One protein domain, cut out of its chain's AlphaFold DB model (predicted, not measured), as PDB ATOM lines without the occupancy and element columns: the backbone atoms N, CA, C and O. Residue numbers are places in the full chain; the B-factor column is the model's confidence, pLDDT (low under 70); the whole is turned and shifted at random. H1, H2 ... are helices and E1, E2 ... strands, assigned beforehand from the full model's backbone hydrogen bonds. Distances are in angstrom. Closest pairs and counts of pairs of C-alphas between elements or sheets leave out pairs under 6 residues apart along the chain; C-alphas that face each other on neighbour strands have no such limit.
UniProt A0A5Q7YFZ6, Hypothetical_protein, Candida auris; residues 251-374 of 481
ATOM      1  N   VAL A 251     105.016 259.957 268.658       94.62
ATOM      2  CA  VAL A 251     104.307 258.675 268.649       94.62
ATOM      3  C   VAL A 251     105.313 257.554 268.886       94.62
ATOM      4  O   VAL A 251     106.323 257.444 268.187       94.62
ATOM      5  N   VAL A 252     105.043 256.710 269.883       95.56
ATOM      6  CA  VAL A 252     105.914 255.585 270.244       95.56
ATOM      7  C   VAL A 252     105.139 254.280 270.386       95.56
ATOM      8  O   VAL A 252     104.033 254.267 270.917       95.56
ATOM      9  N   ILE A 253     105.736 253.168 269.958       96.38
ATOM     10  CA  ILE A 253     105.201 251.810 270.167       96.38
ATOM     11  C   ILE A 253     106.139 251.033 271.093       96.38
ATOM     12  O   ILE A 253     107.358 251.167 271.004       96.38
ATOM     13  N   MET A 254     105.579 250.214 271.985       96.06
ATOM     14  CA  MET A 254     106.326 249.353 272.913       96.06
ATOM     15  C   MET A 254     106.216 247.876 272.515       96.06
ATOM     16  O   MET A 254     105.160 247.431 272.062       96.06
ATOM     17  N   THR A 255     107.280 247.091 272.706       96.25
ATOM     18  CA  THR A 255     107.236 245.628 272.526       96.25
ATOM     19  C   THR A 255     108.341 244.914 273.310       96.25
ATOM     20  O   THR A 255     109.497 245.332 273.269       96.25
ATOM     21  N   GLY A 256     107.997 243.826 274.010       94.00
ATOM     22  CA  GLY A 256     108.960 243.061 274.808       94.00
ATOM     23  C   GLY A 256     109.401 243.793 276.079       94.00
ATOM     24  O   GLY A 256     110.508 243.569 276.563       94.00
ATOM     25  N   CYS A 257     108.584 244.727 276.570       93.62
ATOM     26  CA  CYS A 257     108.905 245.633 277.679       93.62
ATOM     27  C   CYS A 257     108.344 245.157 279.028       93.62
ATOM     28  O   CYS A 257     108.527 245.828 280.040       93.62
ATOM     29  N   GLU A 258     107.648 244.023 279.050       89.50
ATOM     30  CA  GLU A 258     106.731 243.604 280.118       89.50
ATOM     31  C   GLU A 258     107.474 243.250 281.421       89.50
ATOM     32  O   GLU A 258     106.901 243.305 282.506       89.50
ATOM     33  N   GLN A 259     108.773 242.947 281.314       87.38
ATOM     34  CA  GLN A 259     109.687 242.698 282.435       87.38
ATOM     35  C   GLN A 259     110.325 243.984 283.009       87.38
ATOM     36  O   GLN A 259     110.846 243.954 284.121       87.38
ATOM     37  N   GLU A 260     110.302 245.107 282.276       88.06
ATOM     38  CA  GLU A 260     110.923 246.382 282.690       88.06
ATOM     39  C   GLU A 260     109.907 247.474 283.052       88.06
ATOM     40  O   GLU A 260     110.161 248.278 283.953       88.06
ATOM     41  N   ILE A 261     108.779 247.552 282.340       92.06
ATOM     42  CA  ILE A 261     107.799 248.630 282.494       92.06
ATOM     43  C   ILE A 261     106.389 248.210 282.058       92.06
ATOM     44  O   ILE A 261     106.091 248.053 280.875       92.06
ATOM     45  N   THR A 262     105.480 248.172 283.030       92.31
ATOM     46  CA  THR A 262     104.033 248.056 282.808       92.31
ATOM     47  C   THR A 262     103.389 249.426 283.000       92.31
ATOM     48  O   THR A 262     103.352 249.947 284.116       92.31
ATOM     49  N   LEU A 263     102.895 250.036 281.920       91.88
ATOM     50  CA  LEU A 263     102.233 251.342 281.984       91.88
ATOM     51  C   LEU A 263     100.822 251.224 282.564       91.88
ATOM     52  O   LEU A 263      99.992 250.474 282.051       91.88
ATOM     53  N   THR A 264     100.501 252.027 283.580       93.38
ATOM     54  CA  THR A 264      99.105 252.202 283.998       93.38
ATOM     55  C   THR A 264      98.390 253.206 283.090       93.38
ATOM     56  O   THR A 264      99.014 254.059 282.454       93.38
ATOM     57  N   ARG A 265      97.050 253.198 283.095       92.94
ATOM     58  CA  ARG A 265      96.241 254.219 282.400       92.94
ATOM     59  C   ARG A 265      96.595 255.654 282.832       92.94
ATOM     60  O   ARG A 265      96.497 256.569 282.019       92.94
ATOM     61  N   ALA A 266      97.033 255.853 284.079       93.31
ATOM     62  CA  ALA A 266      97.480 257.154 284.574       93.31
ATOM     63  C   ALA A 266      98.849 257.563 283.999       93.31
ATOM     64  O   ALA A 266      99.052 258.740 283.696       93.31
ATOM     65  N   ASP A 267      99.760 256.608 283.787       94.31
ATOM     66  CA  ASP A 267     101.054 256.865 283.144       94.31
ATOM     67  C   ASP A 267     100.871 257.231 281.665       94.31
ATOM     68  O   ASP A 267     101.438 258.222 281.218       94.31
ATOM     69  N   VAL A 268     100.011 256.515 280.927       94.44
ATOM     70  CA  VAL A 268      99.707 256.817 279.510       94.44
ATOM     71  C   VAL A 268      99.109 258.221 279.343       94.44
ATOM     72  O   VAL A 268      99.532 258.978 278.469       94.44
ATOM     73  N   VAL A 269      98.170 258.618 280.210       93.38
ATOM     74  CA  VAL A 269      97.614 259.987 280.218       93.38
ATOM     75  C   VAL A 269      98.684 261.027 280.582       93.38
ATOM     76  O   VAL A 269      98.702 262.118 280.014       93.38
ATOM     77  N   SER A 270      99.604 260.691 281.490       92.94
ATOM     78  CA  SER A 270     100.701 261.578 281.898       92.94
ATOM     79  C   SER A 270     101.746 261.774 280.793       92.94
ATOM     80  O   SER A 270     102.200 262.898 280.593       92.94
ATOM     81  N   LEU A 271     102.079 260.713 280.048       93.81
ATOM     82  CA  LEU A 271     102.934 260.763 278.859       93.81
ATOM     83  C   LEU A 271     102.288 261.603 277.747       93.81
ATOM     84  O   LEU A 271     102.920 262.518 277.220       93.81
ATOM     85  N   SER A 272     101.001 261.375 277.467       93.31
ATOM     86  CA  SER A 272     100.252 262.137 276.459       93.31
ATOM     87  C   SER A 272     100.244 263.643 276.766       93.31
ATOM     88  O   SER A 272     100.476 264.466 275.879       93.31
ATOM     89  N   ARG A 273     100.108 264.023 278.047       90.81
ATOM     90  CA  ARG A 273     100.190 265.425 278.498       90.81
ATOM     91  C   ARG A 273     101.550 266.084 278.225       90.81
ATOM     92  O   ARG A 273     101.581 267.286 277.982       90.81
ATOM     93  N   VAL A 274     102.655 265.332 278.255       91.31
ATOM     94  CA  VAL A 274     103.996 265.835 277.887       91.31
ATOM     95  C   VAL A 274     104.334 265.628 276.405       91.31
ATOM     96  O   VAL A 274     105.483 265.788 276.006       91.31
ATOM     97  N   GLY A 275     103.342 265.304 275.570       91.56
ATOM     98  CA  GLY A 275     103.507 265.168 274.124       91.56
ATOM     99  C   GLY A 275     104.023 263.808 273.651       91.56
ATOM    100  O   GLY A 275     104.429 263.713 272.499       91.56
ATOM    101  N   ILE A 276     104.005 262.766 274.491       94.25
ATOM    102  CA  ILE A 276     104.397 261.398 274.110       94.25
ATOM    103  C   ILE A 276     103.151 260.507 274.085       94.25
ATOM    104  O   ILE A 276     102.612 260.152 275.133       94.25
ATOM    105  N   THR A 277     102.694 260.108 272.899       94.81
ATOM    106  CA  THR A 277     101.593 259.143 272.765       94.81
ATOM    107  C   THR A 277     102.149 257.744 272.567       94.81
ATOM    108  O   THR A 277     102.798 257.457 271.564       94.81
ATOM    109  N   VAL A 278     101.843 256.858 273.514       95.25
ATOM    110  CA  VAL A 278     102.077 255.420 273.362       95.25
ATOM    111  C   VAL A 278     100.930 254.835 272.542       95.25
ATOM    112  O   VAL A 278      99.787 254.831 272.999       95.25
ATOM    113  N   ALA A 279     101.226 254.376 271.329       94.31
ATOM    114  CA  ALA A 279     100.295 253.633 270.492       94.31
ATOM    115  C   ALA A 279     100.349 252.138 270.851       94.31
ATOM    116  O   ALA A 279     101.422 251.582 271.098       94.31
ATOM    117  N   ASN A 280      99.184 251.487 270.887       91.56
ATOM    118  CA  ASN A 280      99.093 250.062 271.217       91.56
ATOM    119  C   ASN A 280      99.663 249.192 270.090       91.56
ATOM    120  O   ASN A 280     100.442 248.276 270.351       91.56
ATOM    121  N   ASP A 281      99.270 249.480 268.850       91.12
ATOM    122  CA  ASP A 281      99.509 248.664 267.660       91.12
ATOM    123  C   ASP A 281      99.997 249.540 266.496       91.12
ATOM    124  O   ASP A 281      99.893 250.766 266.543       91.12
ATOM    125  N   PHE A 282     100.559 248.909 265.463       92.50
ATOM    126  CA  PHE A 282     101.054 249.604 264.275       92.50
ATOM    127  C   PHE A 282      99.902 249.953 263.323       92.50
ATOM    128  O   PHE A 282      99.135 249.069 262.939       92.50
ATOM    129  N   ASP A 283      99.849 251.207 262.881       90.06
ATOM    130  CA  ASP A 283      98.936 251.701 261.849       90.06
ATOM    131  C   ASP A 283      99.734 252.476 260.794       90.06
ATOM    132  O   ASP A 283     100.360 253.485 261.108       90.06
ATOM    133  N   ALA A 284      99.685 252.028 259.539       85.50
ATOM    134  CA  ALA A 284     100.422 252.638 258.434       85.50
ATOM    135  C   ALA A 284     100.032 254.106 258.163       85.50
ATOM    136  O   ALA A 284     100.824 254.842 257.575       85.50
ATOM    137  N   ASN A 285      98.835 254.534 258.585       87.00
ATOM    138  CA  ASN A 285      98.323 255.895 258.387       87.00
ATOM    139  C   ASN A 285      98.858 256.906 259.417       87.00
ATOM    140  O   ASN A 285      98.767 258.112 259.188       87.00
ATOM    141  N   ASN A 286      99.381 256.434 260.552       88.00
ATOM    142  CA  ASN A 286      99.851 257.269 261.653       88.00
ATOM    143  C   ASN A 286     101.381 257.144 261.775       88.00
ATOM    144  O   ASN A 286     101.862 256.061 262.101       88.00
ATOM    145  N   PRO A 287     102.162 258.218 261.535       89.06
ATOM    146  CA  PRO A 287     103.619 258.135 261.556       89.06
ATOM    147  C   PRO A 287     104.126 257.768 262.955       89.06
ATOM    148  O   PRO A 287     103.741 258.381 263.950       89.06
ATOM    149  N   ILE A 288     105.007 256.770 263.023       94.00
ATOM    150  CA  ILE A 288     105.607 256.283 264.272       94.00
ATOM    151  C   ILE A 288     107.044 256.792 264.360       94.00
ATOM    152  O   ILE A 288     107.921 256.307 263.646       94.00
ATOM    153  N   ASP A 289     107.311 257.742 265.255       93.88
ATOM    154  CA  ASP A 289     108.646 258.329 265.400       93.88
ATOM    155  C   ASP A 289     109.668 257.319 265.920       93.88
ATOM    156  O   ASP A 289     110.785 257.238 265.404       93.88
ATOM    157  N   ALA A 290     109.312 256.557 266.959       95.12
ATOM    158  CA  ALA A 290     110.239 255.655 267.633       95.12
ATOM    159  C   ALA A 290     109.576 254.369 268.140       95.12
ATOM    160  O   ALA A 290     108.401 254.335 268.498       95.12
ATOM    161  N   ILE A 291     110.378 253.313 268.240       96.75
ATOM    162  CA  ILE A 291     110.000 252.062 268.898       96.75
ATOM    163  C   ILE A 291     110.816 251.863 270.173       96.75
ATOM    164  O   ILE A 291     112.001 252.182 270.229       96.75
ATOM    165  N   ILE A 292     110.160 251.331 271.201       97.19
ATOM    166  CA  ILE A 292     110.705 251.121 272.535       97.19
ATOM    167  C   ILE A 292     110.771 249.616 272.806       97.19
ATOM    168  O   ILE A 292     109.737 248.946 272.853       97.19
ATOM    169  N   ALA A 293     111.988 249.094 272.962       96.75
ATOM    170  CA  ALA A 293     112.270 247.675 273.175       96.75
ATOM    171  C   ALA A 293     113.629 247.491 273.883       96.75
ATOM    172  O   ALA A 293     114.552 248.264 273.624       96.75
ATOM    173  N   PRO A 294     113.803 246.477 274.753       95.62
ATOM    174  CA  PRO A 294     115.048 246.278 275.508       95.62
ATOM    175  C   PRO A 294     116.175 245.595 274.711       95.62
ATOM    176  O   PRO A 294     117.290 245.470 275.204       95.62
ATOM    177  N   ARG A 295     115.889 245.094 273.502       94.75
ATOM    178  CA  ARG A 295     116.834 244.447 272.567       94.75
ATOM    179  C   ARG A 295     116.247 244.456 271.149       94.75
ATOM    180  O   ARG A 295     115.094 244.856 270.978       94.75
ATOM    181  N   VAL A 296     116.984 243.985 270.139       94.88
ATOM    182  CA  VAL A 296     116.403 243.773 268.798       94.88
ATOM    183  C   VAL A 296     115.454 242.573 268.865       94.88
ATOM    184  O   VAL A 296     115.846 241.478 269.271       94.88
ATOM    185  N   LEU A 297     114.190 242.772 268.490       95.25
ATOM    186  CA  LEU A 297     113.142 241.757 268.608       95.25
ATOM    187  C   LEU A 297     112.597 241.326 267.243       95.25
ATOM    188  O   LEU A 297     112.701 242.026 266.242       95.25
ATOM    189  N   ARG A 298     112.001 240.132 267.213       95.00
ATOM    190  CA  ARG A 298     111.369 239.531 266.023       95.00
ATOM    191  C   ARG A 298     109.836 239.576 266.086       95.00
ATOM    192  O   ARG A 298     109.168 238.838 265.367       95.00
ATOM    193  N   THR A 299     109.283 240.403 266.974       95.50
ATOM    194  CA  THR A 299     107.836 240.600 267.123       95.50
ATOM    195  C   THR A 299     107.272 241.363 265.925       95.50
ATOM    196  O   THR A 299     107.982 242.134 265.278       95.50
ATOM    197  N   GLU A 300     105.977 241.189 265.647       95.19
ATOM    198  CA  GLU A 300     105.278 241.930 264.587       95.19
ATOM    199  C   GLU A 300     105.480 243.444 264.739       95.19
ATOM    200  O   GLU A 300     105.876 244.114 263.788       95.19
ATOM    201  N   LYS A 301     105.274 243.968 265.954       95.75
ATOM    202  CA  LYS A 301     105.417 245.394 266.267       95.75
ATOM    203  C   LYS A 301     106.837 245.890 265.997       95.75
ATOM    204  O   LYS A 301     106.981 246.961 265.415       95.75
ATOM    205  N   PHE A 302     107.865 245.100 266.319       96.69
ATOM    206  CA  PHE A 302     109.249 245.456 265.997       96.69
ATOM    207  C   PHE A 302     109.498 245.496 264.489       96.69
ATOM    208  O   PHE A 302     109.946 246.513 263.965       96.69
ATOM    209  N   LEU A 303     109.143 244.424 263.779       96.44
ATOM    210  CA  LEU A 303     109.392 244.320 262.343       96.44
ATOM    211  C   LEU A 303     108.589 245.344 261.530       96.44
ATOM    212  O   LEU A 303     109.136 245.903 260.584       96.44
ATOM    213  N   LYS A 304     107.340 245.647 261.907       95.88
ATOM    214  CA  LYS A 304     106.545 246.699 261.256       95.88
ATOM    215  C   LYS A 304     107.103 248.095 261.517       95.88
ATOM    216  O   LYS A 304     107.288 248.836 260.556       95.88
ATOM    217  N   CYS A 305     107.431 248.453 262.765       95.44
ATOM    218  CA  CYS A 305     107.924 249.802 263.081       95.44
ATOM    219  C   CYS A 305     109.177 250.180 262.282       95.44
ATOM    220  O   CYS A 305     109.284 251.328 261.859       95.44
ATOM    221  N   LEU A 306     110.068 249.222 261.995       94.75
ATOM    222  CA  LEU A 306     111.261 249.437 261.163       94.75
ATOM    223  C   LEU A 306     110.973 249.949 259.738       94.75
ATOM    224  O   LEU A 306     111.904 250.391 259.075       94.75
ATOM    225  N   SER A 307     109.732 249.903 259.244       93.56
ATOM    226  CA  SER A 307     109.369 250.507 257.951       93.56
ATOM    227  C   SER A 307     109.337 252.039 257.973       93.56
ATOM    228  O   SER A 307     109.609 252.667 256.953       93.56
ATOM    229  N   GLN A 308     109.030 252.643 259.126       91.00
ATOM    230  CA  GLN A 308     108.822 254.089 259.267       91.00
ATOM    231  C   GLN A 308     109.737 254.735 260.316       91.00
ATOM    232  O   GLN A 308     110.130 255.888 260.147       91.00
ATOM    233  N   CYS A 309     110.086 254.020 261.391       90.88
ATOM    234  CA  CYS A 309     110.633 254.653 262.587       90.88
ATOM    235  C   CYS A 309     111.993 255.327 262.367       90.88
ATOM    236  O   CYS A 309     112.823 254.913 261.551       90.88
ATOM    237  N   THR A 310     112.218 256.399 263.123       91.75
ATOM    238  CA  THR A 310     113.468 257.170 263.125       91.75
ATOM    239  C   THR A 310     114.451 256.665 264.177       91.75
ATOM    240  O   THR A 310     115.654 256.849 264.026       91.75
ATOM    241  N   GLN A 311     113.957 256.031 265.248       93.25
ATOM    242  CA  GLN A 311     114.752 255.671 266.425       93.25
ATOM    243  C   GLN A 311     114.288 254.358 267.076       93.25
ATOM    244  O   GLN A 311     113.093 254.054 267.127       93.25
ATOM    245  N   VAL A 312     115.245 253.619 267.649       95.94
ATOM    246  CA  VAL A 312     115.013 252.484 268.558       95.94
ATOM    247  C   VAL A 312     115.547 252.861 269.942       95.94
ATOM    248  O   VAL A 312     116.739 253.144 270.093       95.94
ATOM    249  N   LEU A 313     114.662 252.894 270.938       96.19
ATOM    250  CA  LEU A 313     114.924 253.411 272.283       96.19
ATOM    251  C   LEU A 313     114.787 252.316 273.350       96.19
ATOM    252  O   LEU A 313     113.934 251.433 273.256       96.19
ATOM    253  N   HIS A 314     115.588 252.403 274.409       96.75
ATOM    254  CA  HIS A 314     115.516 251.489 275.551       96.75
ATOM    255  C   HIS A 314     114.339 251.857 276.490       96.75
ATOM    256  O   HIS A 314     114.106 253.050 276.717       96.75
ATOM    257  N   PRO A 315     113.624 250.898 277.125       96.25
ATOM    258  CA  PRO A 315     112.443 251.183 277.964       96.25
ATOM    259  C   PRO A 315     112.677 252.186 279.107       96.25
ATOM    260  O   PRO A 315     111.781 252.953 279.470       96.25
ATOM    261  N   LYS A 316     113.922 252.253 279.598       95.31
ATOM    262  CA  LYS A 316     114.465 253.285 280.506       95.31
ATOM    263  C   LYS A 316     114.076 254.727 280.142       95.31
ATOM    264  O   LYS A 316     113.930 255.522 281.065       95.31
ATOM    265  N   TYR A 317     113.847 255.051 278.864       95.69
ATOM    266  CA  TYR A 317     113.345 256.358 278.415       95.69
ATOM    267  C   TYR A 317     112.035 256.745 279.117       95.69
ATOM    268  O   TYR A 317     111.953 257.765 279.803       95.69
ATOM    269  N   LEU A 318     111.021 255.877 279.030       95.12
ATOM    270  CA  LEU A 318     109.729 256.113 279.674       95.12
ATOM    271  C   LEU A 318     109.837 256.017 281.195       95.12
ATOM    272  O   LEU A 318     109.203 256.804 281.890       95.12
ATOM    273  N   ILE A 319     110.662 255.104 281.722       94.94
ATOM    274  CA  ILE A 319     110.882 254.970 283.172       94.94
ATOM    275  C   ILE A 319     111.433 256.283 283.753       94.94
ATOM    276  O   ILE A 319     110.945 256.744 284.787       94.94
ATOM    277  N   ALA A 320     112.405 256.916 283.087       94.25
ATOM    278  CA  ALA A 320     112.979 258.195 283.500       94.25
ATOM    279  C   ALA A 320     111.943 259.333 283.449       94.25
ATOM    280  O   ALA A 320     111.740 260.022 284.450       94.25
ATOM    281  N   ILE A 321     111.227 259.466 282.328       93.88
ATOM    282  CA  ILE A 321     110.216 260.515 282.123       93.88
ATOM    283  C   ILE A 321     109.052 260.371 283.116       93.88
ATOM    284  O   ILE A 321     108.677 261.341 283.772       93.88
ATOM    285  N   ILE A 322     108.513 259.163 283.308       93.81
ATOM    286  CA  ILE A 322     107.432 258.893 284.272       93.81
ATOM    287  C   ILE A 322     107.895 259.165 285.708       93.81
ATOM    288  O   ILE A 322     107.139 259.734 286.500       93.81
ATOM    289  N   LYS A 323     109.133 258.788 286.055       93.88
ATOM    290  CA  LYS A 323     109.721 259.073 287.369       93.88
ATOM    291  C   LYS A 323     109.840 260.575 287.613       93.88
ATOM    292  O   LYS A 323     109.574 261.009 288.729       93.88
ATOM    293  N   GLU A 324     110.187 261.366 286.598       93.06
ATOM    294  CA  GLU A 324     110.276 262.821 286.735       93.06
ATOM    295  C   GLU A 324     108.901 263.496 286.768       93.06
ATOM    296  O   GLU A 324     108.660 264.309 287.652       93.06
ATOM    297  N   ILE A 325     107.941 263.093 285.926       92.25
ATOM    298  CA  ILE A 325     106.556 263.601 285.994       92.25
ATOM    299  C   ILE A 325     105.935 263.357 287.383       92.25
ATOM    300  O   ILE A 325     105.167 264.189 287.871       92.25
ATOM    301  N   LYS A 326     106.286 262.245 288.045       91.12
ATOM    302  CA  LYS A 326     105.829 261.915 289.407       91.12
ATOM    303  C   LYS A 326     106.481 262.767 290.508       91.12
ATOM    304  O   LYS A 326     105.849 262.949 291.543       91.12
ATOM    305  N   LYS A 327     107.681 263.329 290.294       91.69
ATOM    306  CA  LYS A 327     108.260 264.376 291.168       91.69
ATOM    307  C   LYS A 327     107.710 265.767 290.846       91.69
ATOM    308  O   LYS A 327     107.482 266.568 291.747       91.69
ATOM    309  N   SER A 328     107.526 266.032 289.555       89.50
ATOM    310  CA  SER A 328     107.406 267.363 288.962       89.50
ATOM    311  C   SER A 328     106.137 267.456 288.094       89.50
ATOM    312  O   SER A 328     106.227 267.515 286.867       89.50
ATOM    313  N   PRO A 329     104.917 267.504 288.677       83.88
ATOM    314  CA  PRO A 329     103.671 267.342 287.912       83.88
ATOM    315  C   PRO A 329     103.357 268.455 286.903       83.88
ATOM    316  O   PRO A 329     102.424 268.306 286.115       83.88
ATOM    317  N   LYS A 330     104.106 269.566 286.939       84.31
ATOM    318  CA  LYS A 330     103.999 270.719 286.027       84.31
ATOM    319  C   LYS A 330     104.937 270.637 284.808       84.31
ATOM    320  O   LYS A 330     104.997 271.600 284.053       84.31
ATOM    321  N   LEU A 331     105.676 269.538 284.641       85.12
ATOM    322  CA  LEU A 331     106.602 269.339 283.525       85.12
ATOM    323  C   LEU A 331     105.868 269.420 282.172       85.12
ATOM    324  O   LEU A 331     104.813 268.802 282.008       85.12
ATOM    325  N   ASP A 332     106.428 270.174 281.226       86.12
ATOM    326  CA  ASP A 332     105.902 270.354 279.872       86.12
ATOM    327  C   ASP A 332     106.709 269.557 278.828       86.12
ATOM    328  O   ASP A 332     107.735 268.942 279.129       86.12
ATOM    329  N   SER A 333     106.229 269.534 277.583       84.38
ATOM    330  CA  SER A 333     106.872 268.788 276.491       84.38
ATOM    331  C   SER A 333     108.247 269.344 276.106       84.38
ATOM    332  O   SER A 333     109.121 268.588 275.676       84.38
ATOM    333  N   ILE A 334     108.467 270.651 276.286       84.50
ATOM    334  CA  ILE A 334     109.747 271.303 275.995       84.50
ATOM    335  C   ILE A 334     110.785 270.870 277.034       84.50
ATOM    336  O   ILE A 334     111.844 270.378 276.648       84.50
ATOM    337  N   ALA A 335     110.465 270.943 278.330       85.56
ATOM    338  CA  ALA A 335     111.347 270.461 279.388       85.56
ATOM    339  C   ALA A 335     111.607 268.951 279.290       85.56
ATOM    340  O   ALA A 335     112.747 268.540 279.484       85.56
ATOM    341  N   VAL A 336     110.617 268.118 278.929       86.44
ATOM    342  CA  VAL A 336     110.863 266.682 278.676       86.44
ATOM    343  C   VAL A 336     111.897 266.483 277.570       86.44
ATOM    344  O   VAL A 336     112.855 265.746 277.780       86.44
ATOM    345  N   ARG A 337     111.762 267.164 276.426       84.25
ATOM    346  CA  ARG A 337     112.714 267.028 275.311       84.25
ATOM    347  C   ARG A 337     114.112 267.571 275.641       84.25
ATOM    348  O   ARG A 337     115.085 267.111 275.056       84.25
ATOM    349  N   THR A 338     114.220 268.539 276.553       87.06
ATOM    350  CA  THR A 338     115.504 269.124 276.980       87.06
ATOM    351  C   THR A 338     116.190 268.329 278.098       87.06
ATOM    352  O   THR A 338     117.413 268.254 278.115       87.06
ATOM    353  N   LEU A 339     115.429 267.732 279.023       88.44
ATOM    354  CA  LEU A 339     115.953 266.925 280.137       88.44
ATOM    355  C   LEU A 339     116.162 265.450 279.768       88.44
ATOM    356  O   LEU A 339     116.955 264.768 280.411       88.44
ATOM    357  N   PHE A 340     115.445 264.961 278.753       90.88
ATOM    358  CA  PHE A 340     115.529 263.591 278.250       90.88
ATOM    359  C   PHE A 340     115.644 263.594 276.711       90.88
ATOM    360  O   PHE A 340     114.670 263.250 276.024       90.88
ATOM    361  N   PRO A 341     116.810 263.986 276.152       90.06
ATOM    362  CA  PRO A 341     117.116 263.787 274.735       90.06
ATOM    363  C   PRO A 341     116.898 262.322 274.356       90.06
ATOM    364  O   PRO A 341     117.221 261.425 275.132       90.06
ATOM    365  N   SER A 342     116.339 262.035 273.182       87.81
ATOM    366  CA  SER A 342     116.098 260.641 272.774       87.81
ATOM    367  C   SER A 342     117.392 259.864 272.531       87.81
ATOM    368  O   SER A 342     117.423 258.639 272.616       87.81
ATOM    369  N   GLU A 343     118.459 260.585 272.230       88.81
ATOM    370  CA  GLU A 343     119.724 260.072 271.733       88.81
ATOM    371  C   GLU A 343     120.488 259.365 272.867       88.81
ATOM    372  O   GLU A 343     121.008 258.269 272.658       88.81
ATOM    373  N   ASP A 344     120.400 259.908 274.087       92.19
ATOM    374  CA  ASP A 344     120.899 259.325 275.345       92.19
ATOM    375  C   ASP A 344     120.165 258.031 275.749       92.19
ATOM    376  O   ASP A 344     120.631 257.274 276.603       92.19
ATOM    377  N   PHE A 345     119.010 257.758 275.133       94.31
ATOM    378  CA  PHE A 345     118.204 256.558 275.366       94.31
ATOM    379  C   PHE A 345     118.180 255.596 274.167       94.31
ATOM    380  O   PHE A 345     117.402 254.637 274.164       94.31
ATOM    381  N   SER A 346     119.045 255.809 273.168       93.75
ATOM    382  CA  SER A 346     119.238 254.886 272.046       93.75
ATOM    383  C   SER A 346     119.641 253.487 272.527       93.75
ATOM    384  O   SER A 346     120.471 253.346 273.425       93.75
ATOM    385  N   LEU A 347     119.076 252.439 271.917       93.12
ATOM    386  CA  LEU A 347     119.309 251.046 272.322       93.12
ATOM    387  C   LEU A 347     120.799 250.635 272.297       93.12
ATOM    388  O   LEU A 347     121.233 249.870 273.161       93.12
ATOM    389  N   ASP A 348     121.588 251.217 271.386       91.56
ATOM    390  CA  ASP A 348     123.048 251.034 271.265       91.56
ATOM    391  C   ASP A 348     123.837 251.365 272.547       91.56
ATOM    392  O   ASP A 348     124.975 250.929 272.703       91.56
ATOM    393  N   LEU A 349     123.262 252.162 273.455       91.81
ATOM    394  CA  LEU A 349     123.900 252.587 274.707       91.81
ATOM    395  C   LEU A 349     123.660 251.610 275.872       91.81
ATOM    396  O   LEU A 349     124.250 251.768 276.940       91.81
ATOM    397  N   PHE A 350     122.792 250.608 275.688       92.88
ATOM    398  CA  PHE A 350     122.383 249.672 276.745       92.88
ATOM    399  C   PHE A 350     122.601 248.199 276.389       92.88
ATOM    400  O   PHE A 350     122.686 247.376 277.300       92.88
ATOM    401  N   VAL A 351     122.703 247.867 275.100       92.75
ATOM    402  CA  VAL A 351     123.016 246.521 274.598       92.75
ATOM    403  C   VAL A 351     124.299 246.603 273.756       92.75
ATOM    404  O   VAL A 351     124.395 247.508 272.928       92.75
ATOM    405  N   PRO A 352     125.288 245.700 273.931       93.19
ATOM    406  CA  PRO A 352     126.548 245.761 273.191       93.19
ATOM    407  C   PRO A 352     126.362 245.758 271.669       93.19
ATOM    408  O   PRO A 352     125.565 244.981 271.132       93.19
ATOM    409  N   ILE A 353     127.149 246.575 270.965       91.31
ATOM    410  CA  ILE A 353     127.084 246.716 269.501       91.31
ATOM    411  C   ILE A 353     127.353 245.371 268.811       91.31
ATOM    412  O   ILE A 353     126.713 245.051 267.814       91.31
ATOM    413  N   GLU A 354     128.230 244.534 269.367       90.19
ATOM    414  CA  GLU A 354     128.512 243.180 268.883       90.19
ATOM    415  C   GLU A 354     127.281 242.265 268.963       90.19
ATOM    416  O   GLU A 354     127.059 241.443 268.071       90.19
ATOM    417  N   GLU A 355     126.458 242.405 270.008       91.62
ATOM    418  CA  GLU A 355     125.226 241.633 270.164       91.62
ATOM    419  C   GLU A 355     124.139 242.135 269.207       91.62
ATOM    420  O   GLU A 355     123.535 241.327 268.497       91.62
ATOM    421  N   ILE A 356     123.947 243.455 269.118       92.06
ATOM    422  CA  ILE A 356     123.026 244.093 268.166       92.06
ATOM    423  C   ILE A 356     123.374 243.671 266.731       92.06
ATOM    424  O   ILE A 356     122.525 243.152 266.001       92.06
ATOM    425  N   ASN A 357     124.640 243.804 266.336       93.00
ATOM    426  CA  ASN A 357     125.112 243.460 264.997       93.00
ATOM    427  C   ASN A 357     124.950 241.963 264.700       93.00
ATOM    428  O   ASN A 357     124.537 241.599 263.597       93.00
ATOM    429  N   LYS A 358     125.166 241.084 265.687       91.06
ATOM    430  CA  LYS A 358     124.884 239.643 265.578       91.06
ATOM    431  C   LYS A 358     123.387 239.348 265.403       91.06
ATOM    432  O   LYS A 358     123.027 238.518 264.563       91.06
ATOM    433  N   GLN A 359     122.509 240.030 266.144       89.31
ATOM    434  CA  GLN A 359     121.050 239.886 266.027       89.31
ATOM    435  C   GLN A 359     120.557 240.344 264.639       89.31
ATOM    436  O   GLN A 359     119.829 239.600 263.970       89.31
ATOM    437  N   LEU A 360     121.053 241.482 264.138       88.88
ATOM    438  CA  LEU A 360     120.782 241.980 262.781       88.88
ATOM    439  C   LEU A 360     121.416 241.096 261.685       88.88
ATOM    440  O   LEU A 360     120.814 240.854 260.644       88.88
ATOM    441  N   GLY A 361     122.578 240.489 261.944       84.81
ATOM    442  CA  GLY A 361     123.364 239.728 260.958       84.81
ATOM    443  C   GLY A 361     124.354 240.586 260.162       84.81
ATOM    444  O   GLY A 361     124.689 240.248 259.027       84.81
ATOM    445  N   ILE A 362     124.795 241.705 260.741       85.88
ATOM    446  CA  ILE A 362     125.738 242.665 260.162       85.88
ATOM    447  C   ILE A 362     127.145 242.362 260.701       85.88
ATOM    448  O   ILE A 362     127.340 242.213 261.903       85.88
ATOM    449  N   LYS A 363     128.147 242.286 259.818       83.12
ATOM    450  CA  LYS A 363     129.558 242.042 260.177       83.12
ATOM    451  C   LYS A 363     130.332 243.373 260.210       83.12
ATOM    452  O   LYS A 363     131.199 243.604 259.376       83.12
ATOM    453  N   SER A 364     129.975 244.269 261.137       83.25
ATOM    454  CA  SER A 364     130.562 245.619 261.277       83.25
ATOM    455  C   SER A 364     130.986 245.928 262.719       83.25
ATOM    456  O   SER A 364     130.517 245.288 263.660       83.25
ATOM    457  N   LYS A 365     131.858 246.936 262.879       83.62
ATOM    458  CA  LYS A 365     132.227 247.560 264.167       83.62
ATOM    459  C   LYS A 365     131.370 248.787 264.519       83.62
ATOM    460  O   LYS A 365     131.434 249.275 265.639       83.62
ATOM    461  N   GLN A 366     130.613 249.320 263.559       86.25
ATOM    462  CA  GLN A 366     129.676 250.432 263.765       86.25
ATOM    463  C   GLN A 366     128.303 249.898 264.200       86.25
ATOM    464  O   GLN A 366     128.011 248.724 263.980       86.25
ATOM    465  N   SER A 367     127.443 250.752 264.768       87.25
ATOM    466  CA  SER A 367     126.055 250.374 265.073       87.25
ATOM    467  C   SER A 367     125.294 249.978 263.807       87.25
ATOM    468  O   SER A 367     125.065 250.797 262.915       87.25
ATOM    469  N   GLY A 368     124.851 248.722 263.762       87.62
ATOM    470  CA  GLY A 368     123.938 248.228 262.746       87.62
ATOM    471  C   GLY A 368     122.537 248.835 262.845       87.62
ATOM    472  O   GLY A 368     121.864 248.909 261.824       87.62
ATOM    473  N   LEU A 369     122.102 249.315 264.020       90.06
ATOM    474  CA  LEU A 369     120.804 249.990 264.155       90.06
ATOM    475  C   LEU A 369     120.806 251.373 263.502       90.06
ATOM    476  O   LEU A 369     119.821 251.724 262.864       90.06
ATOM    477  N   LYS A 370     121.905 252.133 263.586       89.62
ATOM    478  CA  LYS A 370     122.017 253.414 262.866       89.62
ATOM    479  C   LYS A 370     122.016 253.185 261.355       89.62
ATOM    480  O   LYS A 370     121.150 253.702 260.660       89.62
ATOM    481  N   LEU A 371     122.862 252.266 260.877       89.69
ATOM    482  CA  LEU A 371     122.897 251.850 259.466       89.69
ATOM    483  C   LEU A 371     121.537 251.340 258.941       89.69
ATOM    484  O   LEU A 371     121.229 251.537 257.769       89.69
ATOM    485  N   LEU A 372     120.724 250.704 259.790       90.56
ATOM    486  CA  LEU A 372     119.363 250.250 259.479       90.56
ATOM    487  C   LEU A 372     118.355 251.410 259.392       90.56
ATOM    488  O   LEU A 372     117.536 251.444 258.473       90.56
ATOM    489  N   LEU A 373     118.398 252.339 260.351       90.81
ATOM    490  CA  LEU A 373     117.464 253.466 260.465       90.81
ATOM    491  C   LEU A 373     117.713 254.549 259.405       90.81
ATOM    492  O   LEU A 373     116.745 255.143 258.922       90.81
ATOM    493  N   ASP A 374     118.975 254.753 259.025       90.31
ATOM    494  CA  ASP A 374     119.431 255.721 258.017       90.31
ATOM    495  C   ASP A 374     119.342 255.177 256.571       90.31
ATOM    496  O   ASP A 374     119.660 255.880 255.611       90.31
TER     497      ASP A 374
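Overview. This is residues 251 to 374 of the 481 residues of the protein "Hypothetical_protein" of Candida auris (UniProt A0A5Q7YFZ6). A short four-stranded parallel sheet lies near the middle of an elongated domain, with helix H2 over one face of it. Helices H1, H3 and H4 gather toward one end, and the pair H5 and H6 makes the other end; residues 340 to 352, with no named element, run between these ends. The printed part has 124 residues, with six named helices and four named strands in the order E1 H1 E2 E3 H2 E4 H3 H4 H5 H6, and the sheet's order is E2 E1 E3 E4. The class is mixed, helices and strands; the whole is compact, with a radius of gyration of the C-alphas of 14.6 A and spans of 46 by 28 by 27 A.

Along the chain. E1, residues 251 to 254, begins with C-alpha 251 at (104.307, 258.675, 268.649) and is 10.4 A long. H1 is residues 265 to 273, 12.5 A; E2 is 276 to 279, 9.5 A; E3 is 290 to 292, 6.7 A. H2 is residues 300 to 305, 8.4 A, and E4 is 311 to 313, 6.3 A. H3, residues 316 to 327, is the longest helix at 16.6 A. H4 is residues 333 to 339, 10.0 A, and H5 is 353 to 360, 10.4 A. H6, residues 368 to 373, 8.6 A, ends with C-alpha 373 at (117.464, 253.466, 260.465).

Arrangement. From edge to edge the strands' lines turn by 91 degrees. E2 and E1 are parallel, with N 279 and O 252 at 2.8 A; E1 and E3 are parallel, with N 292 and O 253 at 2.8 A; E3 and E4 are parallel, with N 313 and O 291 at 2.8 A. E1, H1, E2 and E3, H2, E4 are strand-helix-strand units, two parallel neighbour strands with a helix between, each with a right-handed crossover. H2 is on the sheet at a height of 9.3 A and runs along the strands, at 18 degrees to E3 on the local plane. H1, H3 and H6 only graze the sheet. H1 touches residues 321 to 325 of H3, about perpendicular at 89 degrees; the closest C-alphas, of Asp 267 and Ile 322, are 6.8 A apart. H4 is not on the sheet and is close to H3 but not clearly touching, with the C-alphas of Ile 321 and Val 336 closest at 7.1 A. H5, not on the sheet, touches H6 at a steep tilt of 60 degrees, the same way, with the C-alphas of Asn 357 and Gly 368 closest at 5.4 A. In the six helices every O i to N i+4 pair is within hydrogen-bond range.

Size, cuts and confidence. The C-alphas of Lys 330 and Lys 363, the two farthest apart, are 46.3 A apart. The printed part has no cut, and the link from H4 to H5, 13 residues, is long. The mean pLDDT of the printed part is 91.7, and no printed residue is under 70.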